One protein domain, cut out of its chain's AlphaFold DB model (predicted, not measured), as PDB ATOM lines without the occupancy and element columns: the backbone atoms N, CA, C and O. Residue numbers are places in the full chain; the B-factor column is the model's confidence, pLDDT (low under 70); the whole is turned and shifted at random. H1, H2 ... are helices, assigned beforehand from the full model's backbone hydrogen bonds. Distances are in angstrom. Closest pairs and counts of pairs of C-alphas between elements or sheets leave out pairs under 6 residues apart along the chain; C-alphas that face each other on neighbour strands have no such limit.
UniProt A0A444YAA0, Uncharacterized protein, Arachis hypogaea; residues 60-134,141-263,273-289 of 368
ATOM      1  N   LEU A  60      16.750 -30.977  36.542       41.75
ATOM      2  CA  LEU A  60      18.105 -31.514  36.322       41.75
ATOM      3  C   LEU A  60      18.369 -32.838  37.057       41.75
ATOM      4  O   LEU A  60      19.279 -33.574  36.665       41.75
ATOM      5  N   LEU A  61      17.588 -33.128  38.101       45.81
ATOM      6  CA  LEU A  61      17.667 -34.356  38.898       45.81
ATOM      7  C   LEU A  61      16.837 -35.498  38.298       45.81
ATOM      8  O   LEU A  61      17.323 -36.627  38.247       45.81
ATOM      9  N   GLU A  62      15.648 -35.197  37.756       47.44
ATOM     10  CA  GLU A  62      14.752 -36.196  37.142       47.44
ATOM     11  C   GLU A  62      15.388 -36.967  35.972       47.44
ATOM     12  O   GLU A  62      14.950 -38.068  35.655       47.44
ATOM     13  N   SER A  63      16.436 -36.442  35.328       53.19
ATOM     14  CA  SER A  63      16.982 -37.043  34.103       53.19
ATOM     15  C   SER A  63      18.164 -37.995  34.301       53.19
ATOM     16  O   SER A  63      18.441 -38.791  33.404       53.19
ATOM     17  N   ARG A  64      18.885 -37.941  35.433       57.72
ATOM     18  CA  ARG A  64      20.219 -38.578  35.531       57.72
ATOM     19  C   ARG A  64      20.276 -39.911  36.267       57.72
ATOM     20  O   ARG A  64      21.220 -40.660  36.057       57.72
ATOM     21  N   CYS A  65      19.261 -40.214  37.070       62.31
ATOM     22  CA  CYS A  65      19.178 -41.447  37.864       62.31
ATOM     23  C   CYS A  65      17.827 -42.146  37.692       62.31
ATOM     24  O   CYS A  65      17.444 -42.971  38.517       62.31
ATOM     25  N   SER A  66      17.043 -41.738  36.692       71.88
ATOM     26  CA  SER A  66      15.672 -42.207  36.556       71.88
ATOM     27  C   SER A  66      15.635 -43.565  35.848       71.88
ATOM     28  O   SER A  66      16.219 -43.687  34.764       71.88
ATOM     29  N   PRO A  67      14.911 -44.560  36.394       78.88
ATOM     30  CA  PRO A  67      14.526 -45.781  35.685       78.88
ATOM     31  C   PRO A  67      14.022 -45.512  34.262       78.88
ATOM     32  O   PRO A  67      14.373 -46.241  33.335       78.88
ATOM     33  N   SER A  68      13.311 -44.396  34.052       82.75
ATOM     34  CA  SER A  68      12.845 -43.950  32.734       82.75
ATOM     35  C   SER A  68      13.960 -43.786  31.697       82.75
ATOM     36  O   SER A  68      13.708 -43.998  30.513       82.75
ATOM     37  N   TYR A  69      15.184 -43.420  32.096       84.50
ATOM     38  CA  TYR A  69      16.296 -43.275  31.152       84.50
ATOM     39  C   TYR A  69      16.736 -44.631  30.599       84.50
ATOM     40  O   TYR A  69      16.843 -44.793  29.383       84.50
ATOM     41  N   ILE A  70      16.959 -45.612  31.481       86.56
ATOM     42  CA  ILE A  70      17.315 -46.980  31.081       86.56
ATOM     43  C   ILE A  70      16.173 -47.602  30.282       86.56
ATOM     44  O   ILE A  70      16.414 -48.115  29.192       86.56
ATOM     45  N   HIS A  71      14.934 -47.465  30.758       89.69
ATOM     46  CA  HIS A  71      13.753 -47.905  30.023       89.69
ATOM     47  C   HIS A  71      13.705 -47.293  28.613       89.69
ATOM     48  O   HIS A  71      13.502 -47.997  27.628       89.69
ATOM     49  N   GLY A  72      13.925 -45.980  28.486       91.31
ATOM     50  CA  GLY A  72      13.958 -45.287  27.197       91.31
ATOM     51  C   GLY A  72      15.058 -45.808  26.272       91.31
ATOM     52  O   GLY A  72      14.811 -46.014  25.082       91.31
ATOM     53  N   MET A  73      16.248 -46.077  26.814       92.31
ATOM     54  CA  MET A  73      17.360 -46.656  26.061       92.31
ATOM     55  C   MET A  73      17.038 -48.068  25.561       92.31
ATOM     56  O   MET A  73      17.161 -48.332  24.365       92.31
ATOM     57  N   MET A  74      16.543 -48.946  26.434       93.81
ATOM     58  CA  MET A  74      16.154 -50.312  26.068       93.81
ATOM     59  C   MET A  74      14.990 -50.342  25.077       93.81
ATOM     60  O   MET A  74      15.013 -51.095  24.102       93.81
ATOM     61  N   SER A  75      13.999 -49.467  25.265       94.06
ATOM     62  CA  SER A  75      12.881 -49.301  24.334       94.06
ATOM     63  C   SER A  75      13.363 -48.839  22.956       94.06
ATOM     64  O   SER A  75      12.878 -49.332  21.941       94.06
ATOM     65  N   THR A  76      14.346 -47.936  22.903       94.94
ATOM     66  CA  THR A  76      14.933 -47.457  21.642       94.94
ATOM     67  C   THR A  76      15.669 -48.577  20.909       94.94
ATOM     68  O   THR A  76      15.433 -48.778  19.721       94.94
ATOM     69  N   LEU A  77      16.501 -49.354  21.613       94.81
ATOM     70  CA  LEU A  77      17.189 -50.515  21.032       94.81
ATOM     71  C   LEU A  77      16.198 -51.546  20.474       94.81
ATOM     72  O   LEU A  77      16.392 -52.057  19.371       94.81
ATOM     73  N   SER A  78      15.106 -51.788  21.203       92.69
ATOM     74  CA  SER A  78      14.039 -52.704  20.783       92.69
ATOM     75  C   SER A  78      13.311 -52.210  19.531       92.69
ATOM     76  O   SER A  78      13.120 -52.973  18.591       92.69
ATOM     77  N   LYS A  79      12.952 -50.921  19.475       93.12
ATOM     78  CA  LYS A  79      12.251 -50.318  18.326       93.12
ATOM     79  C   LYS A  79      13.108 -50.243  17.067       93.12
ATOM     80  O   LYS A  79      12.585 -50.366  15.967       93.12
ATOM     81  N   ASN A  80      14.415 -50.056  17.226       92.81
ATOM     82  CA  ASN A  80      15.350 -49.963  16.109       92.81
ATOM     83  C   ASN A  80      15.788 -51.343  15.582       92.81
ATOM     84  O   ASN A  80      16.789 -51.419  14.873       92.81
ATOM     85  N   ASN A  81      15.098 -52.431  15.957       77.44
ATOM     86  CA  ASN A  81      15.427 -53.810  15.582       77.44
ATOM     87  C   ASN A  81      16.900 -54.174  15.836       77.44
ATOM     88  O   ASN A  81      17.508 -54.939  15.088       77.44
ATOM     89  N   SER A  82      17.494 -53.633  16.902       90.31
ATOM     90  CA  SER A  82      18.891 -53.887  17.265       90.31
ATOM     91  C   SER A  82      19.038 -55.222  18.005       90.31
ATOM     92  O   SER A  82      19.547 -55.265  19.125       90.31
ATOM     93  N   ALA A  83      18.570 -56.313  17.389       94.12
ATOM     94  CA  ALA A  83      18.507 -57.642  17.999       94.12
ATOM     95  C   ALA A  83      19.881 -58.125  18.484       94.12
ATOM     96  O   ALA A  83      19.992 -58.632  19.594       94.12
ATOM     97  N   GLU A  84      20.941 -57.879  17.711       96.75
ATOM     98  CA  GLU A  84      22.311 -58.248  18.091       96.75
ATOM     99  C   GLU A  84      22.784 -57.527  19.359       96.75
ATOM    100  O   GLU A  84      23.436 -58.139  20.198       96.75
ATOM    101  N   LYS A  85      22.418 -56.250  19.537       97.44
ATOM    102  CA  LYS A  85      22.742 -55.474  20.748       97.44
ATOM    103  C   LYS A  85      21.976 -55.987  21.959       97.44
ATOM    104  O   LYS A  85      22.534 -56.050  23.046       97.44
ATOM    105  N   LEU A  86      20.705 -56.342  21.782       96.69
ATOM    106  CA  LEU A  86      19.887 -56.906  22.857       96.69
ATOM    107  C   LEU A  86      20.385 -58.292  23.276       96.69
ATOM    108  O   LEU A  86      20.503 -58.545  24.470       96.69
ATOM    109  N   ALA A  87      20.742 -59.144  22.313       96.38
ATOM    110  CA  ALA A  87      21.359 -60.437  22.585       96.38
ATOM    111  C   ALA A  87      22.698 -60.274  23.316       96.38
ATOM    112  O   ALA A  87      22.960 -60.983  24.279       96.38
ATOM    113  N   GLU A  88      23.514 -59.295  22.917       97.12
ATOM    114  CA  GLU A  88      24.769 -58.994  23.606       97.12
ATOM    115  C   GLU A  88      24.540 -58.549  25.056       97.12
ATOM    116  O   GLU A  88      25.259 -58.983  25.946       97.12
ATOM    117  N   ILE A  89      23.526 -57.713  25.309       95.31
ATOM    118  CA  ILE A  89      23.133 -57.279  26.661       95.31
ATOM    119  C   ILE A  89      22.731 -58.474  27.534       95.31
ATOM    120  O   ILE A  89      23.080 -58.510  28.717       95.31
ATOM    121  N   ASP A  90      21.995 -59.427  26.965       91.44
ATOM    122  CA  ASP A  90      21.615 -60.662  27.651       91.44
ATOM    123  C   ASP A  90      22.855 -61.528  27.941       91.44
ATOM    124  O   ASP A  90      23.025 -61.993  29.066       91.44
ATOM    125  N   GLU A  91      23.773 -61.652  26.976       93.38
ATOM    126  CA  GLU A  91      25.017 -62.425  27.108       93.38
ATOM    127  C   GLU A  91      25.926 -61.899  28.229       93.38
ATOM    128  O   GLU A  91      26.559 -62.687  28.933       93.38
ATOM    129  N   ILE A  92      25.964 -60.579  28.447       91.75
ATOM    130  CA  ILE A  92      26.747 -59.956  29.528       91.75
ATOM    131  C   ILE A  92      25.999 -59.849  30.869       91.75
ATOM    132  O   ILE A  92      26.478 -59.156  31.763       91.75
ATOM    133  N   ASP A  93      24.859 -60.533  31.021       87.94
ATOM    134  CA  ASP A  93      24.050 -60.604  32.253       87.94
ATOM    135  C   ASP A  93      23.417 -59.260  32.680       87.94
ATOM    136  O   ASP A  93      23.167 -58.975  33.852       87.94
ATOM    137  N   PHE A  94      23.120 -58.401  31.699       88.75
ATOM    138  CA  PHE A  94      22.393 -57.139  31.899       88.75
ATOM    139  C   PHE A  94      20.978 -57.157  31.298       88.75
ATOM    140  O   PHE A  94      20.300 -56.126  31.269       88.75
ATOM    141  N   GLY A  95      20.492 -58.327  30.870       87.62
ATOM    142  CA  GLY A  95      19.164 -58.511  30.272       87.62
ATOM    143  C   GLY A  95      17.997 -58.042  31.141       87.62
ATOM    144  O   GLY A  95      16.987 -57.549  30.626       87.62
ATOM    145  N   PHE A  96      18.167 -58.097  32.467       83.88
ATOM    146  CA  PHE A  96      17.192 -57.620  33.452       83.88
ATOM    147  C   PHE A  96      16.853 -56.131  33.297       83.88
ATOM    148  O   PHE A  96      15.772 -55.692  33.687       83.88
ATOM    149  N   LEU A  97      17.748 -55.334  32.705       86.62
ATOM    150  CA  LEU A  97      17.522 -53.904  32.509       86.62
ATOM    151  C   LEU A  97      16.364 -53.609  31.541       86.62
ATOM    152  O   LEU A  97      15.835 -52.500  31.553       86.62
ATOM    153  N   ARG A  98      15.932 -54.591  30.737       87.81
ATOM    154  CA  ARG A  98      14.722 -54.491  29.902       87.81
ATOM    155  C   ARG A  98      13.433 -54.474  30.725       87.81
ATOM    156  O   ARG A  98      12.434 -53.938  30.262       87.81
ATOM    157  N   LEU A  99      13.474 -55.026  31.937       84.25
ATOM    158  CA  LEU A  99      12.346 -55.082  32.867       84.25
ATOM    159  C   LEU A  99      12.253 -53.828  33.743       84.25
ATOM    160  O   LEU A  99      11.297 -53.667  34.495       84.25
ATOM    161  N   VAL A 100      13.235 -52.919  33.659       82.06
ATOM    162  CA  VAL A 100      13.207 -51.661  34.410       82.06
ATOM    163  C   VAL A 100      12.001 -50.841  33.943       82.06
ATOM    164  O   VAL A 100      11.948 -50.450  32.773       82.06
ATOM    165  N   PRO A 101      11.035 -50.546  34.829       81.00
ATOM    166  CA  PRO A 101       9.818 -49.868  34.426       81.00
ATOM    167  C   PRO A 101      10.099 -48.413  34.058       81.00
ATOM    168  O   PRO A 101      11.011 -47.764  34.584       81.00
ATOM    169  N   ASN A 102       9.248 -47.858  33.195       85.19
ATOM    170  CA  ASN A 102       9.204 -46.419  33.003       85.19
ATOM    171  C   ASN A 102       8.625 -45.761  34.259       85.19
ATOM    172  O   ASN A 102       7.405 -45.646  34.415       85.19
ATOM    173  N   TRP A 103       9.502 -45.361  35.172       81.31
ATOM    174  CA  TRP A 103       9.106 -44.779  36.442       81.31
ATOM    175  C   TRP A 103       9.933 -43.538  36.765       81.31
ATOM    176  O   TRP A 103      11.150 -43.598  36.945       81.31
ATOM    177  N   SER A 104       9.241 -42.404  36.856       77.06
ATOM    178  CA  SER A 104       9.797 -41.128  37.297       77.06
ATOM    179  C   SER A 104       9.825 -41.087  38.822       77.06
ATOM    180  O   SER A 104       8.797 -40.854  39.467       77.06
ATOM    181  N   VAL A 105      10.992 -41.321  39.414       71.88
ATOM    182  CA  VAL A 105      11.096 -41.332  40.874       71.88
ATOM    183  C   VAL A 105      11.100 -39.916  41.428       71.88
ATOM    184  O   VAL A 105      11.902 -39.069  41.037       71.88
ATOM    185  N   LYS A 106      10.208 -39.668  42.386       74.44
ATOM    186  CA  LYS A 106      10.108 -38.387  43.085       74.44
ATOM    187  C   LYS A 106      11.288 -38.217  44.044       74.44
ATOM    188  O   LYS A 106      11.547 -39.086  44.876       74.44
ATOM    189  N   GLN A 107      11.918 -37.042  44.026       72.75
ATOM    190  CA  GLN A 107      13.049 -36.689  44.900       72.75
ATOM    191  C   GLN A 107      12.768 -36.922  46.397       72.75
ATOM    192  O   GLN A 107      13.659 -37.307  47.150       72.75
ATOM    193  N   ALA A 108      11.525 -36.713  46.843       70.62
ATOM    194  CA  ALA A 108      11.136 -36.950  48.233       70.62
ATOM    195  C   ALA A 108      11.373 -38.409  48.665       70.62
ATOM    196  O   ALA A 108      11.817 -38.648  49.785       70.62
ATOM    197  N   ILE A 109      11.132 -39.371  47.768       71.00
ATOM    198  CA  ILE A 109      11.342 -40.800  48.028       71.00
ATOM    199  C   ILE A 109      12.829 -41.046  48.273       71.00
ATOM    200  O   ILE A 109      13.187 -41.633  49.287       71.00
ATOM    201  N   MET A 110      13.702 -40.514  47.409       70.50
ATOM    202  CA  MET A 110      15.158 -40.637  47.552       70.50
ATOM    203  C   MET A 110      15.662 -40.139  48.905       70.50
ATOM    204  O   MET A 110      16.449 -40.816  49.560       70.50
ATOM    205  N   VAL A 111      15.199 -38.962  49.333       70.31
ATOM    206  CA  VAL A 111      15.606 -38.373  50.616       70.31
ATOM    207  C   VAL A 111      15.170 -39.253  51.790       70.31
ATOM    208  O   VAL A 111      15.916 -39.400  52.755       70.31
ATOM    209  N   HIS A 112      13.976 -39.844  51.726       69.69
ATOM    210  CA  HIS A 112      13.500 -40.743  52.775       69.69
ATOM    211  C   HIS A 112      14.245 -42.081  52.792       69.69
ATOM    212  O   HIS A 112      14.659 -42.506  53.870       69.69
ATOM    213  N   LEU A 113      14.468 -42.700  51.626       69.94
ATOM    214  CA  LEU A 113      15.264 -43.924  51.485       69.94
ATOM    215  C   LEU A 113      16.634 -43.756  52.139       69.94
ATOM    216  O   LEU A 113      17.019 -44.538  53.003       69.94
ATOM    217  N   ASP A 114      17.319 -42.674  51.794       66.38
ATOM    218  CA  ASP A 114      18.645 -42.358  52.298       66.38
ATOM    219  C   ASP A 114      18.687 -42.130  53.816       66.38
ATOM    220  O   ASP A 114      19.520 -42.717  54.511       66.38
ATOM    221  N   LYS A 115      17.734 -41.364  54.363       69.00
ATOM    222  CA  LYS A 115      17.602 -41.185  55.819       69.00
ATOM    223  C   LYS A 115      17.319 -42.499  56.545       69.00
ATOM    224  O   LYS A 115      17.833 -42.712  57.639       69.00
ATOM    225  N   SER A 116      16.492 -43.357  55.949       67.38
ATOM    226  CA  SER A 116      16.107 -44.648  56.525       67.38
ATOM    227  C   SER A 116      17.184 -45.723  56.378       67.38
ATOM    228  O   SER A 116      17.157 -46.708  57.116       67.38
ATOM    229  N   TYR A 117      18.147 -45.540  55.465       66.94
ATOM    230  CA  TYR A 117      19.231 -46.487  55.251       66.94
ATOM    231  C   TYR A 117      20.154 -46.501  56.472       66.94
ATOM    232  O   TYR A 117      21.066 -45.679  56.638       66.94
ATOM    233  N   GLN A 118      19.911 -47.454  57.366       61.06
ATOM    234  CA  GLN A 118      20.826 -47.759  58.448       61.06
ATOM    235  C   GLN A 118      22.049 -48.448  57.846       61.06
ATOM    236  O   GLN A 118      21.932 -49.466  57.174       61.06
ATOM    237  N   VAL A 119      23.242 -47.913  58.118       55.56
ATOM    238  CA  VAL A 119      24.522 -48.513  57.697       55.56
ATOM    239  C   VAL A 119      24.823 -49.698  58.620       55.56
ATOM    240  O   VAL A 119      25.863 -49.767  59.259       55.56
ATOM    241  N   LYS A 120      23.886 -50.636  58.762       53.72
ATOM    242  CA  LYS A 120      24.161 -51.974  59.290       53.72
ATOM    243  C   LYS A 120      24.037 -52.945  58.113       53.72
ATOM    244  O   LYS A 120      23.053 -53.668  58.024       53.72
ATOM    245  N   PRO A 121      25.034 -52.980  57.204       52.59
ATOM    246  CA  PRO A 121      24.965 -53.699  55.934       52.59
ATOM    247  C   PRO A 121      25.346 -55.179  56.100       52.59
ATOM    248  O   PRO A 121      25.339 -55.942  55.140       52.59
ATOM    249  N   ARG A 122      25.716 -55.608  57.319       51.38
ATOM    250  CA  ARG A 122      26.419 -56.878  57.560       51.38
ATOM    251  C   ARG A 122      25.627 -58.111  57.121       51.38
ATOM    252  O   ARG A 122      26.246 -59.084  56.705       51.38
ATOM    253  N   THR A 123      24.298 -58.062  57.148       52.28
ATOM    254  CA  THR A 123      23.457 -59.208  56.773       52.28
ATOM    255  C   THR A 123      23.425 -59.431  55.257       52.28
ATOM    256  O   THR A 123      23.609 -60.559  54.814       52.28
ATOM    257  N   LEU A 124      23.306 -58.370  54.447       54.12
ATOM    258  CA  LEU A 124      23.258 -58.472  52.977       54.12
ATOM    259  C   LEU A 124      24.607 -58.886  52.379       54.12
ATOM    260  O   LEU A 124      24.649 -59.718  51.475       54.12
ATOM    261  N   TYR A 125      25.717 -58.380  52.932       56.28
ATOM    262  CA  TYR A 125      27.051 -58.858  52.555       56.28
ATOM    263  C   TYR A 125      27.215 -60.347  52.809       56.28
ATOM    264  O   TYR A 125      27.783 -61.035  51.970       56.28
ATOM    265  N   SER A 126      26.727 -60.841  53.951       52.88
ATOM    266  CA  SER A 126      26.837 -62.255  54.290       52.88
ATOM    267  C   SER A 126      26.080 -63.118  53.278       52.88
ATOM    268  O   SER A 126      26.636 -64.090  52.778       52.88
ATOM    269  N   THR A 127      24.857 -62.740  52.896       53.06
ATOM    270  CA  THR A 127      24.041 -63.500  51.930       53.06
ATOM    271  C   THR A 127      24.607 -63.448  50.504       53.06
ATOM    272  O   THR A 127      24.675 -64.475  49.824       53.06
ATOM    273  N   LEU A 128      25.092 -62.287  50.050       55.00
ATOM    274  CA  LEU A 128      25.729 -62.140  48.731       55.00
ATOM    275  C   LEU A 128      27.106 -62.817  48.662       55.00
ATOM    276  O   LEU A 128      27.477 -63.353  47.623       55.00
ATOM    277  N   ALA A 129      27.857 -62.836  49.765       49.94
ATOM    278  CA  ALA A 129      29.114 -63.577  49.856       49.94
ATOM    279  C   ALA A 129      28.887 -65.097  49.889       49.94
ATOM    280  O   ALA A 129      29.712 -65.840  49.370       49.94
ATOM    281  N   THR A 130      27.769 -65.560  50.458       48.59
ATOM    282  CA  THR A 130      27.452 -66.996  50.561       48.59
ATOM    283  C   THR A 130      26.854 -67.554  49.263       48.59
ATOM    284  O   THR A 130      27.167 -68.678  48.881       48.59
ATOM    285  N   SER A 131      26.055 -66.764  48.534       48.28
ATOM    286  CA  SER A 131      25.594 -67.103  47.169       48.28
ATOM    287  C   SER A 131      26.700 -66.993  46.108       48.28
ATOM    288  O   SER A 131      26.578 -67.549  45.020       48.28
ATOM    289  N   ALA A 132      27.822 -66.347  46.439       47.41
ATOM    290  CA  ALA A 132      29.057 -66.339  45.661       47.41
ATOM    291  C   ALA A 132      29.942 -67.573  45.942       47.41
ATOM    292  O   ALA A 132      31.158 -67.451  46.067       47.41
ATOM    293  N   SER A 133      29.354 -68.774  46.006       45.22
ATOM    294  CA  SER A 133      30.091 -70.048  46.127       45.22
ATOM    295  C   SER A 133      31.003 -70.357  44.926       45.22
ATOM    296  O   SER A 133      31.747 -71.336  44.950       45.22
ATOM    297  N   MET A 134      30.994 -69.500  43.900       53.06
ATOM    298  CA  MET A 134      31.941 -69.503  42.792       53.06
ATOM    299  C   MET A 134      32.952 -68.358  42.962       53.06
ATOM    300  O   MET A 134      32.529 -67.204  43.103       53.06
ATOM    301  N   ALA A 141      42.775 -53.639  38.057       90.00
ATOM    302  CA  ALA A 141      43.340 -52.356  38.431       90.00
ATOM    303  C   ALA A 141      43.770 -51.591  37.172       90.00
ATOM    304  O   ALA A 141      44.310 -52.161  36.222       90.00
ATOM    305  N   LEU A 142      43.552 -50.276  37.182       90.50
ATOM    306  CA  LEU A 142      44.126 -49.396  36.173       90.50
ATOM    307  C   LEU A 142      45.646 -49.401  36.338       90.50
ATOM    308  O   LEU A 142      46.157 -49.136  37.423       90.50
ATOM    309  N   ASP A 143      46.335 -49.656  35.236       93.00
ATOM    310  CA  ASP A 143      47.789 -49.673  35.152       93.00
ATOM    311  C   ASP A 143      48.197 -48.590  34.159       93.00
ATOM    312  O   ASP A 143      47.972 -48.725  32.958       93.00
ATOM    313  N   ASP A 144      48.749 -47.489  34.669       93.00
ATOM    314  CA  ASP A 144      49.170 -46.354  33.843       93.00
ATOM    315  C   ASP A 144      50.418 -46.671  32.991       93.00
ATOM    316  O   ASP A 144      50.756 -45.891  32.102       93.00
ATOM    317  N   SER A 145      51.090 -47.807  33.222       95.19
ATOM    318  CA  SER A 145      52.184 -48.293  32.368       95.19
ATOM    319  C   SER A 145      51.696 -49.136  31.185       95.19
ATOM    320  O   SER A 145      52.411 -49.268  30.191       95.19
ATOM    321  N   ASN A 146      50.463 -49.651  31.245       95.19
ATOM    322  CA  ASN A 146      49.860 -50.448  30.186       95.19
ATOM    323  C   ASN A 146      49.254 -49.534  29.093       95.19
ATOM    324  O   ASN A 146      48.273 -48.826  29.356       95.19
ATOM    325  N   PRO A 147      49.757 -49.568  27.839       95.69
ATOM    326  CA  PRO A 147      49.268 -48.695  26.770       95.69
ATOM    327  C   PRO A 147      47.777 -48.871  26.455       95.69
ATOM    328  O   PRO A 147      47.097 -47.893  26.142       95.69
ATOM    329  N   CYS A 148      47.244 -50.090  26.576       92.44
ATOM    330  CA  CYS A 148      45.826 -50.370  26.348       92.44
ATOM    331  C   CYS A 148      44.954 -49.711  27.421       92.44
ATOM    332  O   CYS A 148      43.936 -49.093  27.106       92.44
ATOM    333  N   HIS A 149      45.373 -49.778  28.688       94.19
ATOM    334  CA  HIS A 149      44.668 -49.127  29.794       94.19
ATOM    335  C   HIS A 149      44.660 -47.604  29.627       94.19
ATOM    336  O   HIS A 149      43.612 -46.965  29.760       94.19
ATOM    337  N   VAL A 150      45.808 -47.026  29.269       94.00
ATOM    338  CA  VAL A 150      45.938 -45.589  28.997       94.00
ATOM    339  C   VAL A 150      45.061 -45.169  27.815       94.00
ATOM    340  O   VAL A 150      44.365 -44.157  27.903       94.00
ATOM    341  N   ALA A 151      45.027 -45.954  26.735       94.19
ATOM    342  CA  ALA A 151      44.181 -45.677  25.576       94.19
ATOM    343  C   ALA A 151      42.687 -45.669  25.941       94.19
ATOM    344  O   ALA A 151      41.979 -44.723  25.590       94.19
ATOM    345  N   ILE A 152      42.214 -46.663  26.703       94.25
ATOM    346  CA  ILE A 152      40.822 -46.731  27.181       94.25
ATOM    347  C   ILE A 152      40.509 -45.529  28.082       94.25
ATOM    348  O   ILE A 152      39.532 -44.812  27.848       94.25
ATOM    349  N   LYS A 153      41.362 -45.252  29.073       92.69
ATOM    350  CA  LYS A 153      41.220 -44.102  29.978       92.69
ATOM    351  C   LYS A 153      41.114 -42.786  29.210       92.69
ATOM    352  O   LYS A 153      40.219 -41.996  29.499       92.69
ATOM    353  N   ASN A 154      41.987 -42.562  28.229       92.50
ATOM    354  CA  ASN A 154      42.006 -41.340  27.427       92.50
ATOM    355  C   ASN A 154      40.784 -41.231  26.510       92.50
ATOM    356  O   ASN A 154      40.202 -40.155  26.399       92.50
ATOM    357  N   ARG A 155      40.347 -42.339  25.902       92.19
ATOM    358  CA  ARG A 155      39.166 -42.378  25.024       92.19
ATOM    359  C   ARG A 155      37.886 -41.955  25.738       92.19
ATOM    360  O   ARG A 155      37.048 -41.258  25.162       92.19
ATOM    361  N   PHE A 156      37.740 -42.394  26.983       90.62
ATOM    362  CA  PHE A 156      36.578 -42.106  27.822       90.62
ATOM    363  C   PHE A 156      36.768 -40.889  28.720       90.62
ATOM    364  O   PHE A 156      35.826 -40.455  29.392       90.62
ATOM    365  N   HIS A 157      37.963 -40.299  28.715       87.44
ATOM    366  CA  HIS A 157      38.238 -39.101  29.472       87.44
ATOM    367  C   HIS A 157      37.286 -37.992  29.039       87.44
ATOM    368  O   HIS A 157      37.157 -37.654  27.866       87.44
ATOM    369  N   ARG A 158      36.613 -37.413  30.026       83.88
ATOM    370  CA  ARG A 158      35.702 -36.287  29.853       83.88
ATOM    371  C   ARG A 158      34.452 -36.518  28.995       83.88
ATOM    372  O   ARG A 158      33.707 -35.565  28.785       83.88
ATOM    373  N   ARG A 159      34.161 -37.760  28.595       90.06
ATOM    374  CA  ARG A 159      32.924 -38.096  27.880       90.06
ATOM    375  C   ARG A 159      31.700 -37.930  28.769       90.06
ATOM    376  O   ARG A 159      31.723 -38.259  29.959       90.06
ATOM    377  N   THR A 160      30.635 -37.418  28.173       88.88
ATOM    378  CA  THR A 160      29.325 -37.250  28.797       88.88
ATOM    379  C   THR A 160      28.478 -38.508  28.653       88.88
ATOM    380  O   THR A 160      28.689 -39.315  27.747       88.88
ATOM    381  N   THR A 161      27.474 -38.679  29.517       85.56
ATOM    382  CA  THR A 161      26.550 -39.818  29.389       85.56
ATOM    383  C   THR A 161      25.780 -39.807  28.066       85.56
ATOM    384  O   THR A 161      25.524 -40.863  27.500       85.56
ATOM    385  N   THR A 162      25.418 -38.625  27.557       88.44
ATOM    386  CA  THR A 162      24.720 -38.496  26.271       88.44
ATOM    387  C   THR A 162      25.586 -39.015  25.131       88.44
ATOM    388  O   THR A 162      25.129 -39.867  24.380       88.44
ATOM    389  N   GLU A 163      26.854 -38.594  25.063       91.81
ATOM    390  CA  GLU A 163      27.793 -39.102  24.054       91.81
ATOM    391  C   GLU A 163      27.966 -40.621  24.153       91.81
ATOM    392  O   GLU A 163      27.990 -41.303  23.133       91.81
ATOM    393  N   LEU A 164      28.063 -41.172  25.367       91.19
ATOM    394  CA  LEU A 164      28.160 -42.622  25.557       91.19
ATOM    395  C   LEU A 164      26.917 -43.360  25.063       91.19
ATOM    396  O   LEU A 164      27.040 -44.385  24.402       91.19
ATOM    397  N   ARG A 165      25.723 -42.850  25.368       92.06
ATOM    398  CA  ARG A 165      24.468 -43.442  24.897       92.06
ATOM    399  C   ARG A 165      24.387 -43.397  23.373       92.06
ATOM    400  O   ARG A 165      24.000 -44.379  22.751       92.06
ATOM    401  N   ASP A 166      24.770 -42.282  22.768       94.38
ATOM    402  CA  ASP A 166      24.753 -42.159  21.315       94.38
ATOM    403  C   ASP A 166      25.757 -43.147  20.683       94.38
ATOM    404  O   ASP A 166      25.425 -43.801  19.695       94.38
ATOM    405  N   LEU A 167      26.918 -43.366  21.320       95.44
ATOM    406  CA  LEU A 167      27.870 -44.421  20.948       95.44
ATOM    407  C   LEU A 167      27.264 -45.830  21.043       95.44
ATOM    408  O   LEU A 167      27.451 -46.611  20.117       95.44
ATOM    409  N   VAL A 168      26.486 -46.148  22.086       95.94
ATOM    410  CA  VAL A 168      25.745 -47.428  22.185       95.94
ATOM    411  C   VAL A 168      24.836 -47.628  20.966       95.94
ATOM    412  O   VAL A 168      24.770 -48.725  20.405       95.94
ATOM    413  N   TYR A 169      24.151 -46.574  20.518       95.31
ATOM    414  CA  TYR A 169      23.237 -46.666  19.381       95.31
ATOM    415  C   TYR A 169      23.950 -46.831  18.043       95.31
ATOM    416  O   TYR A 169      23.506 -47.654  17.243       95.31
ATOM    417  N   ILE A 170      25.046 -46.114  17.798       95.69
ATOM    418  CA  ILE A 170      25.747 -46.163  16.502       95.69
ATOM    419  C   ILE A 170      26.783 -47.286  16.399       95.69
ATOM    420  O   ILE A 170      27.240 -47.577  15.298       95.69
ATOM    421  N   CYS A 171      27.174 -47.908  17.517       95.12
ATOM    422  CA  CYS A 171      28.208 -48.940  17.525       95.12
ATOM    423  C   CYS A 171      27.813 -50.117  16.607       95.12
ATOM    424  O   CYS A 171      26.678 -50.604  16.714       95.12
ATOM    425  N   PRO A 172      28.697 -50.547  15.686       95.75
ATOM    426  CA  PRO A 172      28.487 -51.764  14.905       95.75
ATOM    427  C   PRO A 172      28.545 -53.009  15.805       95.75
ATOM    428  O   PRO A 172      28.938 -52.924  16.962       95.75
ATOM    429  N   MET A 173      28.135 -54.163  15.277       96.50
ATOM    430  CA  MET A 173      28.102 -55.448  16.003       96.50
ATOM    431  C   MET A 173      28.688 -56.613  15.175       96.50
ATOM    432  O   MET A 173      28.504 -57.785  15.508       96.50
ATOM    433  N   ALA A 174      29.393 -56.291  14.082       96.06
ATOM    434  CA  ALA A 174      29.820 -57.255  13.066       96.06
ATOM    435  C   ALA A 174      31.006 -58.124  13.512       96.06
ATOM    436  O   ALA A 174      31.114 -59.278  13.104       96.06
ATOM    437  N   THR A 175      31.899 -57.579  14.338       97.31
ATOM    438  CA  THR A 175      33.098 -58.274  14.822       97.31
ATOM    439  C   THR A 175      33.116 -58.369  16.344       97.31
ATOM    440  O   THR A 175      32.456 -57.591  17.032       97.31
ATOM    441  N   GLU A 176      33.925 -59.277  16.901       96.19
ATOM    442  CA  GLU A 176      34.113 -59.332  18.359       96.19
ATOM    443  C   GLU A 176      34.734 -58.036  18.896       96.19
ATOM    444  O   GLU A 176      34.382 -57.579  19.976       96.19
ATOM    445  N   SER A 177      35.599 -57.375  18.118       95.69
ATOM    446  CA  SER A 177      36.119 -56.060  18.501       95.69
ATOM    447  C   SER A 177      34.996 -55.025  18.631       95.69
ATOM    448  O   SER A 177      35.016 -54.225  19.565       95.69
ATOM    449  N   ASP A 178      34.012 -55.050  17.730       96.44
ATOM    450  CA  ASP A 178      32.854 -54.155  17.804       96.44
ATOM    451  C   ASP A 178      31.978 -54.480  19.020       96.44
ATOM    452  O   ASP A 178      31.586 -53.576  19.757       96.44
ATOM    453  N   ARG A 179      31.748 -55.770  19.296       97.00
ATOM    454  CA  ARG A 179      31.021 -56.231  20.491       97.00
ATOM    455  C   ARG A 179      31.712 -55.787  21.772       97.00
ATOM    456  O   ARG A 179      31.064 -55.257  22.667       97.00
ATOM    457  N   MET A 180      33.035 -55.902  21.839       96.56
ATOM    458  CA  MET A 180      33.831 -55.413  22.964       96.56
ATOM    459  C   MET A 180      33.674 -53.899  23.150       96.56
ATOM    460  O   MET A 180      33.515 -53.430  24.274       96.56
ATOM    461  N   GLU A 181      33.672 -53.112  22.074       96.25
ATOM    462  CA  GLU A 181      33.392 -51.673  22.159       96.25
ATOM    463  C   GLU A 181      31.975 -51.379  22.647       96.25
ATOM    464  O   GLU A 181      31.795 -50.575  23.567       96.25
ATOM    465  N   PHE A 182      30.983 -52.085  22.107       97.38
ATOM    466  CA  PHE A 182      29.604 -52.003  22.566       97.38
ATOM    467  C   PHE A 182      29.495 -52.297  24.068       97.38
ATOM    468  O   PHE A 182      28.919 -51.486  24.796       97.38
ATOM    469  N   ARG A 183      30.107 -53.388  24.556       97.31
ATOM    470  CA  ARG A 183      30.137 -53.746  25.984       97.31
ATOM    471  C   ARG A 183      30.700 -52.599  26.823       97.31
ATOM    472  O   ARG A 183      30.080 -52.226  27.816       97.31
ATOM    473  N   ARG A 184      31.816 -51.978  26.412       96.38
ATOM    474  CA  ARG A 184      32.396 -50.824  27.134       96.38
ATOM    475  C   ARG A 184      31.424 -49.651  27.204       96.38
ATOM    476  O   ARG A 184      31.215 -49.099  28.282       96.38
ATOM    477  N   TYR A 185      30.826 -49.264  26.077       95.88
ATOM    478  CA  TYR A 185      29.876 -48.151  26.039       95.88
ATOM    479  C   TYR A 185      28.651 -48.426  26.902       95.88
ATOM    480  O   TYR A 185      28.281 -47.596  27.733       95.88
ATOM    481  N   PHE A 186      28.060 -49.604  26.740       95.19
ATOM    482  CA  PHE A 186      26.859 -50.002  27.448       95.19
ATOM    483  C   PHE A 186      27.095 -50.075  28.961       95.19
ATOM    484  O   PHE A 186      26.377 -49.423  29.721       95.19
ATOM    485  N   ILE A 187      28.151 -50.770  29.400       93.00
ATOM    486  CA  ILE A 187      28.524 -50.874  30.817       93.00
ATOM    487  C   ILE A 187      28.767 -49.484  31.411       93.00
ATOM    488  O   ILE A 187      28.264 -49.195  32.494       93.00
ATOM    489  N   LEU A 188      29.467 -48.585  30.708       91.94
ATOM    490  CA  LEU A 188      29.677 -47.218  31.195       91.94
ATOM    491  C   LEU A 188      28.369 -46.433  31.343       91.94
ATOM    492  O   LEU A 188      28.218 -45.714  32.331       91.94
ATOM    493  N   VAL A 189      27.423 -46.555  30.404       90.38
ATOM    494  CA  VAL A 189      26.107 -45.900  30.515       90.38
ATOM    495  C   VAL A 189      25.342 -46.443  31.717       90.38
ATOM    496  O   VAL A 189      24.849 -45.656  32.526       90.38
ATOM    497  N   VAL A 190      25.283 -47.768  31.877       87.25
ATOM    498  CA  VAL A 190      24.611 -48.412  33.015       87.25
ATOM    499  C   VAL A 190      25.262 -47.987  34.326       87.25
ATOM    500  O   VAL A 190      24.581 -47.505  35.228       87.25
ATOM    501  N   MET A 191      26.590 -48.067  34.421       83.56
ATOM    502  CA  MET A 191      27.322 -47.609  35.595       83.56
ATOM    503  C   MET A 191      27.011 -46.152  35.912       83.56
ATOM    504  O   MET A 191      26.728 -45.825  37.057       83.56
ATOM    505  N   LYS A 192      27.022 -45.271  34.915       82.25
ATOM    506  CA  LYS A 192      26.833 -43.836  35.118       82.25
ATOM    507  C   LYS A 192      25.406 -43.460  35.521       82.25
ATOM    508  O   LYS A 192      25.234 -42.538  36.312       82.25
ATOM    509  N   MET A 193      24.407 -44.132  34.959       78.00
ATOM    510  CA  MET A 193      22.994 -43.758  35.113       78.00
ATOM    511  C   MET A 193      22.276 -44.539  36.204       78.00
ATOM    512  O   MET A 193      21.269 -44.075  36.730       78.00
ATOM    513  N   PHE A 194      22.777 -45.726  36.531       65.94
ATOM    514  CA  PHE A 194      22.063 -46.677  37.369       65.94
ATOM    515  C   PHE A 194      22.809 -47.017  38.658       65.94
ATOM    516  O   PHE A 194      22.183 -47.177  39.702       65.94
ATOM    517  N   LEU A 195      24.143 -47.100  38.598       66.06
ATOM    518  CA  LEU A 195      24.968 -47.565  39.721       66.06
ATOM    519  C   LEU A 195      25.715 -46.423  40.434       66.06
ATOM    520  O   LEU A 195      25.848 -46.451  41.653       66.06
ATOM    521  N   TYR A 196      26.153 -45.401  39.687       65.38
ATOM    522  CA  TYR A 196      26.937 -44.247  40.151       65.38
ATOM    523  C   TYR A 196      26.452 -42.906  39.604       65.38
ATOM    524  O   TYR A 196      27.241 -42.182  38.978       65.38
ATOM    525  N   PRO A 197      25.198 -42.494  39.821       60.50
ATOM    526  CA  PRO A 197      24.804 -41.187  39.342       60.50
ATOM    527  C   PRO A 197      25.481 -40.101  40.163       60.50
ATOM    528  O   PRO A 197      25.128 -39.761  41.284       60.50
ATOM    529  N   THR A 198      26.533 -39.557  39.581       61.88
ATOM    530  CA  THR A 198      27.208 -38.379  40.091       61.88
ATOM    531  C   THR A 198      26.523 -37.140  39.526       61.88
ATOM    532  O   THR A 198      26.162 -37.121  38.348       61.88
ATOM    533  N   THR A 199      26.530 -36.041  40.280       60.28
ATOM    534  CA  THR A 199      26.222 -34.688  39.769       60.28
ATOM    535  C   THR A 199      27.054 -34.296  38.541       60.28
ATOM    536  O   THR A 199      26.686 -33.392  37.791       60.28
ATOM    537  N   GLN A 200      28.197 -34.949  38.317       67.69
ATOM    538  CA  GLN A 200      29.055 -34.710  37.166       67.69
ATOM    539  C   GLN A 200      28.416 -35.314  35.914       67.69
ATOM    540  O   GLN A 200      28.115 -36.503  35.876       67.69
ATOM    541  N   GLN A 201      28.254 -34.520  34.855       72.81
ATOM    542  CA  GLN A 201      27.809 -35.024  33.544       72.81
ATOM    543  C   GLN A 201      28.845 -35.940  32.881       72.81
ATOM    544  O   GLN A 201      28.534 -36.680  31.956       72.81
ATOM    545  N   VAL A 202      30.072 -35.885  33.385       81.75
ATOM    546  CA  VAL A 202      31.269 -36.468  32.806       81.75
ATOM    547  C   VAL A 202      31.674 -37.745  33.544       81.75
ATOM    548  O   VAL A 202      31.491 -37.843  34.760       81.75
ATOM    549  N   LEU A 203      32.232 -38.726  32.835       82.06
ATOM    550  CA  LEU A 203      32.815 -39.919  33.450       82.06
ATOM    551  C   LEU A 203      33.982 -39.572  34.379       82.06
ATOM    552  O   LEU A 203      34.939 -38.899  34.000       82.06
ATOM    553  N   SER A 204      33.914 -40.089  35.601       78.38
ATOM    554  CA  SER A 204      35.049 -40.061  36.522       78.38
ATOM    555  C   SER A 204      35.999 -41.240  36.258       78.38
ATOM    556  O   SER A 204      35.492 -42.303  35.882       78.38
ATOM    557  N   PRO A 205      37.322 -41.116  36.506       76.94
ATOM    558  CA  PRO A 205      38.304 -42.176  36.260       76.94
ATOM    559  C   PRO A 205      37.956 -43.553  36.836       76.94
ATOM    560  O   PRO A 205      38.343 -44.560  36.258       76.94
ATOM    561  N   TRP A 206      37.196 -43.633  37.929       79.38
ATOM    562  CA  TRP A 206      36.812 -44.923  38.512       79.38
ATOM    563  C   TRP A 206      35.761 -45.708  37.724       79.38
ATOM    564  O   TRP A 206      35.651 -46.914  37.908       79.38
ATOM    565  N   HIS A 207      35.016 -45.079  36.814       84.00
ATOM    566  CA  HIS A 207      34.126 -45.830  35.919       84.00
ATOM    567  C   HIS A 207      34.915 -46.620  34.868       84.00
ATOM    568  O   HIS A 207      34.343 -47.451  34.177       84.00
ATOM    569  N   ILE A 208      36.220 -46.359  34.732       89.81
ATOM    570  CA  ILE A 208      37.059 -47.007  33.727       89.81
ATOM    571  C   ILE A 208      37.416 -48.439  34.130       89.81
ATOM    572  O   ILE A 208      37.506 -49.283  33.246       89.81
ATOM    573  N   TYR A 209      37.579 -48.738  35.428       89.31
ATOM    574  CA  TYR A 209      38.039 -50.062  35.879       89.31
ATOM    575  C   TYR A 209      37.214 -51.220  35.292       89.31
ATOM    576  O   TYR A 209      37.815 -52.134  34.729       89.31
ATOM    577  N   PRO A 210      35.868 -51.175  35.301       88.19
ATOM    578  CA  PRO A 210      35.063 -52.299  34.815       88.19
ATOM    579  C   PRO A 210      35.035 -52.456  33.297       88.19
ATOM    580  O   PRO A 210      34.478 -53.427  32.800       88.19
ATOM    581  N   VAL A 211      35.610 -51.505  32.554       93.62
ATOM    582  CA  VAL A 211      35.670 -51.538  31.086       93.62
ATOM    583  C   VAL A 211      37.082 -51.699  30.531       93.62
ATOM    584  O   VAL A 211      37.271 -51.694  29.309       93.62
ATOM    585  N   LEU A 212      38.075 -51.872  31.410       93.75
ATOM    586  CA  LEU A 212      39.432 -52.250  31.009       93.75
ATOM    587  C   LEU A 212      39.434 -53.636  30.358       93.75
ATOM    588  O   LEU A 212      40.043 -53.809  29.304       93.75
ATOM    589  N   ASP A 213      38.673 -54.576  30.921       92.56
ATOM    590  CA  ASP A 213      38.438 -55.892  30.335       92.56
ATOM    591  C   ASP A 213      36.941 -56.207  30.313       92.56
ATOM    592  O   ASP A 213      36.293 -56.277  31.353       92.56
ATOM    593  N   VAL A 214      36.408 -56.381  29.105       94.38
ATOM    594  CA  VAL A 214      35.004 -56.729  28.844       94.38
ATOM    595  C   VAL A 214      34.885 -58.021  28.033       94.38
ATOM    596  O   VAL A 214      33.865 -58.260  27.392       94.38
ATOM    597  N   SER A 215      35.940 -58.846  28.035       92.56
ATOM    598  CA  SER A 215      35.976 -60.118  27.298       92.56
ATOM    599  C   SER A 215      34.966 -61.100  27.876       92.56
ATOM    600  O   SER A 215      34.276 -61.788  27.137       92.56
ATOM    601  N   ASP A 216      34.835 -61.095  29.201       90.50
ATOM    602  CA  ASP A 216      33.776 -61.796  29.912       90.50
ATOM    603  C   ASP A 216      33.354 -60.971  31.135       90.50
ATOM    604  O   ASP A 216      33.931 -61.117  32.212       90.50
ATOM    605  N   PRO A 217      32.373 -60.062  30.998       88.94
ATOM    606  CA  PRO A 217      31.900 -59.266  32.125       88.94
ATOM    607  C   PRO A 217      31.287 -60.117  33.243       88.94
ATOM    608  O   PRO A 217      31.269 -59.671  34.389       88.94
ATOM    609  N   ARG A 218      30.806 -61.335  32.954       86.88
ATOM    610  CA  ARG A 218      30.109 -62.188  33.931       86.88
ATOM    611  C   ARG A 218      31.042 -62.738  35.002       86.88
ATOM    612  O   ARG A 218      30.591 -63.003  36.117       86.88
ATOM    613  N   ARG A 219      32.339 -62.858  34.705       88.19
ATOM    614  CA  ARG A 219      33.345 -63.321  35.672       88.19
ATOM    615  C   ARG A 219      33.469 -62.409  36.894       88.19
ATOM    616  O   ARG A 219      33.917 -62.855  37.946       88.19
ATOM    617  N   PHE A 220      33.067 -61.142  36.776       85.44
ATOM    618  CA  PHE A 220      33.146 -60.181  37.869       85.44
ATOM    619  C   PHE A 220      31.961 -60.309  38.826       85.44
ATOM    620  O   PHE A 220      30.823 -60.590  38.435       85.44
ATOM    621  N   ASN A 221      32.210 -60.054  40.111       77.44
ATOM    622  CA  ASN A 221      31.158 -59.988  41.122       77.44
ATOM    623  C   ASN A 221      30.479 -58.609  41.124       77.44
ATOM    624  O   ASN A 221      30.652 -57.818  42.053       77.44
ATOM    625  N   TRP A 222      29.713 -58.318  40.065       79.12
ATOM    626  CA  TRP A 222      28.990 -57.050  39.921       79.12
ATOM    627  C   TRP A 222      28.170 -56.682  41.164       79.12
ATOM    628  O   TRP A 222      28.347 -55.561  41.641       79.12
ATOM    629  N   PRO A 223      27.330 -57.569  41.744       74.44
ATOM    630  CA  PRO A 223      26.529 -57.212  42.915       74.44
ATOM    631  C   PRO A 223      27.377 -56.778  44.115       74.44
ATOM    632  O   PRO A 223      27.080 -55.758  44.739       74.44
ATOM    633  N   LEU A 224      28.451 -57.514  44.418       75.69
ATOM    634  CA  LEU A 224      29.332 -57.200  45.543       75.69
ATOM    635  C   LEU A 224      30.070 -55.875  45.339       75.69
ATOM    636  O   LEU A 224      30.165 -55.073  46.266       75.69
ATOM    637  N   GLU A 225      30.598 -55.631  44.141       77.44
ATOM    638  CA  GLU A 225      31.308 -54.385  43.845       77.44
ATOM    639  C   GLU A 225      30.356 -53.184  43.855       77.44
ATOM    640  O   GLU A 225      30.672 -52.154  44.455       77.44
ATOM    641  N   ILE A 226      29.145 -53.344  43.308       75.56
ATOM    642  CA  ILE A 226      28.069 -52.350  43.402       75.56
ATOM    643  C   ILE A 226      27.783 -51.990  44.857       75.56
ATOM    644  O   ILE A 226      27.726 -50.803  45.186       75.56
ATOM    645  N   LEU A 227      27.679 -52.994  45.728       74.38
ATOM    646  CA  LEU A 227      27.433 -52.800  47.153       74.38
ATOM    647  C   LEU A 227      28.596 -52.082  47.860       74.38
ATOM    648  O   LEU A 227      28.367 -51.099  48.562       74.38
ATOM    649  N   LYS A 228      29.848 -52.490  47.612       77.62
ATOM    650  CA  LYS A 228      31.042 -51.824  48.171       77.62
ATOM    651  C   LYS A 228      31.111 -50.353  47.786       77.62
ATOM    652  O   LYS A 228      31.461 -49.493  48.598       77.62
ATOM    653  N   TRP A 229      30.846 -50.055  46.519       76.44
ATOM    654  CA  TRP A 229      30.862 -48.687  46.028       76.44
ATOM    655  C   TRP A 229      29.696 -47.871  46.597       76.44
ATOM    656  O   TRP A 229      29.885 -46.704  46.946       76.44
ATOM    657  N   PHE A 230      28.524 -48.491  46.734       74.94
ATOM    658  CA  PHE A 230      27.355 -47.888  47.355       74.94
ATOM    659  C   PHE A 230      27.607 -47.508  48.817       74.94
ATOM    660  O   PHE A 230      27.387 -46.354  49.182       74.94
ATOM    661  N   ASP A 231      28.153 -48.411  49.634       75.00
ATOM    662  CA  ASP A 231      28.443 -48.110  51.040       75.00
ATOM    663  C   ASP A 231      29.407 -46.939  51.185       75.00
ATOM    664  O   ASP A 231      29.132 -45.999  51.929       75.00
ATOM    665  N   LYS A 232      30.494 -46.927  50.405       76.38
ATOM    666  CA  LYS A 232      31.443 -45.801  50.395       76.38
ATOM    667  C   LYS A 232      30.760 -44.485  50.032       76.38
ATOM    668  O   LYS A 232      31.126 -43.424  50.546       76.38
ATOM    669  N   ALA A 233      29.796 -44.525  49.116       73.31
ATOM    670  CA  ALA A 233      29.062 -43.339  48.719       73.31
ATOM    671  C   ALA A 233      28.112 -42.848  49.817       73.31
ATOM    672  O   ALA A 233      28.097 -41.648  50.099       73.31
ATOM    673  N   VAL A 234      27.389 -43.761  50.467       72.62
ATOM    674  CA  VAL A 234      26.521 -43.462  51.612       72.62
ATOM    675  C   VAL A 234      27.333 -42.919  52.787       72.62
ATOM    676  O   VAL A 234      26.976 -41.887  53.350       72.62
ATOM    677  N   GLU A 235      28.449 -43.554  53.145       76.31
ATOM    678  CA  GLU A 235      29.348 -43.082  54.205       76.31
ATOM    679  C   GLU A 235      29.827 -41.659  53.920       76.31
ATOM    680  O   GLU A 235      29.691 -40.763  54.756       76.31
ATOM    681  N   LYS A 236      30.318 -41.411  52.701       73.38
ATOM    682  CA  LYS A 236      30.759 -40.080  52.271       73.38
ATOM    683  C   LYS A 236      29.631 -39.055  52.311       73.38
ATOM    684  O   LYS A 236      29.883 -37.891  52.618       73.38
ATOM    685  N   TYR A 237      28.413 -39.455  51.967       70.25
ATOM    686  CA  TYR A 237      27.246 -38.590  52.029       70.25
ATOM    687  C   TYR A 237      26.910 -38.212  53.479       70.25
ATOM    688  O   TYR A 237      26.816 -37.020  53.786       70.25
ATOM    689  N   LYS A 238      26.831 -39.203  54.376       71.75
ATOM    690  CA  LYS A 238      26.552 -38.999  55.804       71.75
ATOM    691  C   LYS A 238      27.605 -38.115  56.465       71.75
ATOM    692  O   LYS A 238      27.252 -37.183  57.179       71.75
ATOM    693  N   LEU A 239      28.884 -38.337  56.154       77.12
ATOM    694  CA  LEU A 239      29.992 -37.516  56.653       77.12
ATOM    695  C   LEU A 239      29.916 -36.054  56.195       77.12
ATOM    696  O   LEU A 239      30.383 -35.165  56.901       77.12
ATOM    697  N   LYS A 240      29.351 -35.786  55.013       74.00
ATOM    698  CA  LYS A 240      29.239 -34.427  54.467       74.00
ATOM    699  C   LYS A 240      27.992 -33.674  54.930       74.00
ATOM    700  O   LYS A 240      27.902 -32.481  54.655       74.00
ATOM    701  N   GLY A 241      27.035 -34.339  55.583       67.81
ATOM    702  CA  GLY A 241      25.757 -33.722  55.964       67.81
ATOM    703  C   GLY A 241      24.968 -33.181  54.764       67.81
ATOM    704  O   GLY A 241      24.199 -32.228  54.899       67.81
ATOM    705  N   ASN A 242      25.198 -33.739  53.572       65.62
ATOM    706  CA  ASN A 242      24.501 -33.321  52.361       65.62
ATOM    707  C   ASN A 242      22.998 -33.628  52.491       65.62
ATOM    708  O   ASN A 242      22.607 -34.538  53.212       65.62
ATOM    709  N   LYS A 243      22.148 -32.866  51.791       59.56
ATOM    710  CA  LYS A 243      20.679 -33.039  51.825       59.56
ATOM    711  C   LYS A 243      20.133 -33.946  50.714       59.56
ATOM    712  O   LYS A 243      18.943 -34.255  50.717       59.56
ATOM    713  N   THR A 244      20.964 -34.310  49.736       55.09
ATOM    714  CA  THR A 244      20.573 -35.094  48.558       55.09
ATOM    715  C   THR A 244      21.549 -36.243  48.307       55.09
ATOM    716  O   THR A 244      22.720 -36.031  47.978       55.09
ATOM    717  N   CYS A 245      21.077 -37.479  48.472       55.62
ATOM    718  CA  CYS A 245      21.783 -38.665  47.999       55.62
ATOM    719  C   CYS A 245      21.492 -38.798  46.506       55.62
ATOM    720  O   CYS A 245      20.525 -39.424  46.079       55.62
ATOM    721  N   GLU A 246      22.267 -38.079  45.701       56.34
ATOM    722  CA  GLU A 246      22.147 -38.174  44.257       56.34
ATOM    723  C   GLU A 246      22.715 -39.524  43.821       56.34
ATOM    724  O   GLU A 246      23.910 -39.783  43.956       56.34
ATOM    725  N   GLY A 247      21.822 -40.399  43.361       56.25
ATOM    726  CA  GLY A 247      22.169 -41.450  42.425       56.25
ATOM    727  C   GLY A 247      21.982 -42.901  42.845       56.25
ATOM    728  O   GLY A 247      21.713 -43.746  42.002       56.25
ATOM    729  N   TYR A 248      22.032 -43.251  44.117       63.00
ATOM    730  CA  TYR A 248      22.093 -44.675  44.471       63.00
ATOM    731  C   TYR A 248      20.728 -45.353  44.615       63.00
ATOM    732  O   TYR A 248      20.551 -46.311  45.358       63.00
ATOM    733  N   MET A 249      19.742 -44.838  43.898       58.56
ATOM    734  CA  MET A 249      18.332 -45.076  44.151       58.56
ATOM    735  C   MET A 249      17.895 -46.508  43.824       58.56
ATOM    736  O   MET A 249      17.120 -47.084  44.577       58.56
ATOM    737  N   PHE A 250      18.421 -47.117  42.754       55.94
ATOM    738  CA  PHE A 250      18.104 -48.510  42.417       55.94
ATOM    739  C   PHE A 250      18.754 -49.499  43.389       55.94
ATOM    740  O   PHE A 250      18.128 -50.472  43.800       55.94
ATOM    741  N   VAL A 251      19.987 -49.210  43.816       59.88
ATOM    742  CA  VAL A 251      20.680 -49.992  44.847       59.88
ATOM    743  C   VAL A 251      19.945 -49.857  46.182       59.88
ATOM    744  O   VAL A 251      19.653 -50.863  46.811       59.88
ATOM    745  N   MET A 252      19.535 -48.645  46.566       59.31
ATOM    746  CA  MET A 252      18.714 -48.407  47.757       59.31
ATOM    747  C   MET A 252      17.378 -49.138  47.702       59.31
ATOM    748  O   MET A 252      17.006 -49.774  48.681       59.31
ATOM    749  N   LEU A 253      16.676 -49.088  46.569       58.88
ATOM    750  CA  LEU A 253      15.416 -49.805  46.398       58.88
ATOM    751  C   LEU A 253      15.621 -51.311  46.515       58.88
ATOM    752  O   LEU A 253      14.865 -51.931  47.244       58.88
ATOM    753  N   ARG A 254      16.652 -51.886  45.882       58.50
ATOM    754  CA  ARG A 254      16.957 -53.323  45.972       58.50
ATOM    755  C   ARG A 254      17.346 -53.750  47.388       58.50
ATOM    756  O   ARG A 254      16.771 -54.695  47.908       58.50
ATOM    757  N   LEU A 255      18.265 -53.029  48.031       56.25
ATOM    758  CA  LEU A 255      18.726 -53.354  49.386       56.25
ATOM    759  C   LEU A 255      17.619 -53.185  50.427       56.25
ATOM    760  O   LEU A 255      17.559 -53.945  51.387       56.25
ATOM    761  N   GLN A 256      16.730 -52.204  50.250       52.81
ATOM    762  CA  GLN A 256      15.584 -52.050  51.136       52.81
ATOM    763  C   GLN A 256      14.484 -53.078  50.830       52.81
ATOM    764  O   GLN A 256      13.783 -53.480  51.750       52.81
ATOM    765  N   TYR A 257      14.361 -53.547  49.582       49.44
ATOM    766  CA  TYR A 257      13.469 -54.653  49.216       49.44
ATOM    767  C   TYR A 257      13.901 -55.972  49.872       49.44
ATOM    768  O   TYR A 257      13.054 -56.627  50.467       49.44
ATOM    769  N   ASP A 258      15.198 -56.310  49.840       49.59
ATOM    770  CA  ASP A 258      15.749 -57.530  50.466       49.59
ATOM    771  C   ASP A 258      15.608 -57.541  51.999       49.59
ATOM    772  O   ASP A 258      15.554 -58.600  52.616       49.59
ATOM    773  N   VAL A 259      15.574 -56.367  52.640       44.09
ATOM    774  CA  VAL A 259      15.362 -56.248  54.097       44.09
ATOM    775  C   VAL A 259      13.872 -56.271  54.462       44.09
ATOM    776  O   VAL A 259      13.530 -56.641  55.583       44.09
ATOM    777  N   LEU A 260      12.985 -55.861  53.548       39.97
ATOM    778  CA  LEU A 260      11.542 -55.765  53.800       39.97
ATOM    779  C   LEU A 260      10.774 -57.042  53.451       39.97
ATOM    780  O   LEU A 260       9.757 -57.304  54.082       39.97
ATOM    781  N   ASP A 261      11.253 -57.832  52.497       39.97
ATOM    782  CA  ASP A 261      10.705 -59.144  52.174       39.97
ATOM    783  C   ASP A 261      11.874 -60.138  52.179       39.97
ATOM    784  O   ASP A 261      12.859 -59.923  51.478       39.97
ATOM    785  N   ASN A 262      11.775 -61.223  52.957       40.75
ATOM    786  CA  ASN A 262      12.687 -62.376  52.919       40.75
ATOM    787  C   ASN A 262      12.617 -63.079  51.542       40.75
ATOM    788  O   ASN A 262      12.169 -64.221  51.436       40.75
ATOM    789  N   CYS A 263      13.011 -62.393  50.470       40.59
ATOM    790  CA  CYS A 263      12.936 -62.837  49.083       40.59
ATOM    791  C   CYS A 263      14.056 -63.841  48.791       40.59
ATOM    792  O   CYS A 263      15.048 -63.534  48.139       40.59
ATOM    793  N   TRP A 273       7.709 -55.625  39.465       62.72
ATOM    794  CA  TRP A 273       8.063 -54.199  39.544       62.72
ATOM    795  C   TRP A 273       7.285 -53.355  38.531       62.72
ATOM    796  O   TRP A 273       7.839 -52.749  37.615       62.72
ATOM    797  N   THR A 274       5.973 -53.244  38.727       72.12
ATOM    798  CA  THR A 274       5.179 -52.249  37.995       72.12
ATOM    799  C   THR A 274       5.411 -50.847  38.566       72.12
ATOM    800  O   THR A 274       5.590 -50.678  39.779       72.12
ATOM    801  N   SER A 275       5.356 -49.809  37.719       72.06
ATOM    802  CA  SER A 275       5.442 -48.409  38.173       72.06
ATOM    803  C   SER A 275       4.397 -48.093  39.254       72.06
ATOM    804  O   SER A 275       4.678 -47.342  40.183       72.06
ATOM    805  N   GLU A 276       3.211 -48.708  39.178       76.56
ATOM    806  CA  GLU A 276       2.152 -48.572  40.183       76.56
ATOM    807  C   GLU A 276       2.567 -49.139  41.549       76.56
ATOM    808  O   GLU A 276       2.386 -48.478  42.574       76.56
ATOM    809  N   ARG A 277       3.142 -50.348  41.590       73.00
ATOM    810  CA  ARG A 277       3.590 -50.965  42.847       73.00
ATOM    811  C   ARG A 277       4.731 -50.172  43.474       73.00
ATOM    812  O   ARG A 277       4.731 -49.964  44.689       73.00
ATOM    813  N   LEU A 278       5.674 -49.709  42.652       72.38
ATOM    814  CA  LEU A 278       6.775 -48.855  43.094       72.38
ATOM    815  C   LEU A 278       6.257 -47.531  43.663       72.38
ATOM    816  O   LEU A 278       6.695 -47.125  44.739       72.38
ATOM    817  N   GLU A 279       5.265 -46.908  43.023       74.94
ATOM    818  CA  GLU A 279       4.629 -45.693  43.534       74.94
ATOM    819  C   GLU A 279       3.884 -45.945  44.855       74.94
ATOM    820  O   GLU A 279       4.054 -45.181  45.800       74.94
ATOM    821  N   LYS A 280       3.116 -47.037  44.982       78.25
ATOM    822  CA  LYS A 280       2.443 -47.393  46.248       78.25
ATOM    823  C   LYS A 280       3.441 -47.578  47.392       78.25
ATOM    824  O   LYS A 280       3.244 -47.021  48.472       78.25
ATOM    825  N   LYS A 281       4.536 -48.310  47.159       70.69
ATOM    826  CA  LYS A 281       5.604 -48.494  48.159       70.69
ATOM    827  C   LYS A 281       6.295 -47.177  48.499       70.69
ATOM    828  O   LYS A 281       6.543 -46.894  49.666       70.69
ATOM    829  N   ALA A 282       6.559 -46.347  47.500       70.94
ATOM    830  CA  ALA A 282       7.077 -45.009  47.713       70.94
ATOM    831  C   ALA A 282       6.156 -44.168  48.609       70.94
ATOM    832  O   ALA A 282       6.637 -43.548  49.555       70.94
ATOM    833  N   GLN A 283       4.840 -44.180  48.367       74.00
ATOM    834  CA  GLN A 283       3.873 -43.493  49.230       74.00
ATOM    835  C   GLN A 283       3.890 -44.045  50.660       74.00
ATOM    836  O   GLN A 283       3.884 -43.260  51.607       74.00
ATOM    837  N   TYR A 284       3.997 -45.366  50.824       76.44
ATOM    838  CA  TYR A 284       4.149 -45.994  52.136       76.44
ATOM    839  C   TYR A 284       5.404 -45.495  52.870       76.44
ATOM    840  O   TYR A 284       5.294 -44.986  53.984       76.44
ATOM    841  N   ILE A 285       6.575 -45.518  52.225       69.06
ATOM    842  CA  ILE A 285       7.842 -45.026  52.798       69.06
ATOM    843  C   ILE A 285       7.736 -43.547  53.192       69.06
ATOM    844  O   ILE A 285       8.202 -43.143  54.258       69.06
ATOM    845  N   LEU A 286       7.099 -42.728  52.349       70.00
ATOM    846  CA  LEU A 286       6.847 -41.320  52.649       70.00
ATOM    847  C   LEU A 286       5.887 -41.138  53.834       70.00
ATOM    848  O   LEU A 286       6.017 -40.152  54.557       70.00
ATOM    849  N   SER A 287       4.923 -42.040  54.029       74.00
ATOM    850  CA  SER A 287       3.982 -41.996  55.156       74.00
ATOM    851  C   SER A 287       4.625 -42.441  56.477       74.00
ATOM    852  O   SER A 287       4.541 -41.711  57.465       74.00
ATOM    853  N   GLU A 288       5.379 -43.542  56.472       68.88
ATOM    854  CA  GLU A 288       6.162 -44.042  57.613       68.88
ATOM    855  C   GLU A 288       7.225 -43.030  58.055       68.88
ATOM    856  O   GLU A 288       7.367 -42.701  59.234       68.88
ATOM    857  N   GLY A 289       7.931 -42.433  57.091       62.00
ATOM    858  CA  GLY A 289       8.915 -41.393  57.367       62.00
ATOM    859  C   GLY A 289       8.330 -40.157  58.060       62.00
ATOM    860  O   GLY A 289       9.040 -39.512  58.829       62.00
TER     861      GLY A 289
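This is residues 60 to 134, 141 to 263 and 273 to 289 of the 368 residues of an uncharacterized protein of Arachis hypogaea (UniProt A0A444YAA0). You see two joined groups of helices: in one, the long H8 is the core, with H1, H2, H7 and H9 packed round it, H3 on H1 and H6 on H9. In the other, looser group, H12 packs on H4, H4 on H11, and H5 on H10; the end of H8 meets the end of H11. The printed part has 215 residues with twelve named helices, H1 to H12 in chain order, and no named strand: all helix. It is compact, with a radius of gyration of the C-alphas of 17.7 A and spans of 52 by 41 by 38 A.

Begin at H1, residues 67 to 79; its residues 67 to 70 alone touch the hub, H8, residues 176 to 195, closest at the C-alphas of Ile 70 and Met 193, 7.7 A. H2, residues 83 to 91, touches H8, closest at C-alphas 88 and 179, 7.5 A. H3, residues 95 to 99, touches H1, closest at C-alphas 74 and 98, 5.8 A. H4, residues 107 to 116, touches H12, residues 275 to 289, at a steep tilt of 55 degrees, closest at C-alphas 109 and 282, 6.0 A. H5, residues 122 to 131, touches H10, residues 222 to 240, closest at C-alphas 128 and 224, 6.9 A. H6, residues 147 to 156, touches H9, residues 205 to 212, closest at C-alphas 149 and 212, 6.2 A. H7, residues 161 to 170, forms a helical hairpin with H8, closest at C-alphas 168 and 185, 5.7 A; H8 and H9 form another, closest at C-alphas 184 and 211, 5.2 A. H7 and H9 are apart. H11, residues 249 to 260, touches H4, closest at C-alphas 110 and 249, 6.4 A; H8 and H11 touch only at their ends, closest at C-alphas 194 and 250, 6.7 A. Every O i to N i+4 pair is within hydrogen-bond range except in H3 (0 of 1; i+3, 2 of 2) and H9 (1 of 4; i+3, 3 of 5).

Find C-alpha 67 at (14.526, -45.781, 35.685); H1 runs 18.1 A from there. H8 runs 26.0 A from C-alpha 176 at (34.113, -59.332, 18.359), and H10 spans 26.9 A. H12, 20.7 A long, ends at C-alpha 289 at (8.915, -41.393, 57.367).

The C-alphas farthest apart, of Pro 147 and Ser 287, are 53.9 A apart. Residues 135 to 140 and 264 to 272 are not printed; the C-alpha gaps are 21.0 A and 13.8 A. Of the links printed whole, none is long. Mean pLDDT of the printed part is 77.4; 63 residues are under 70, among them 112 to 134 and 241 to 263.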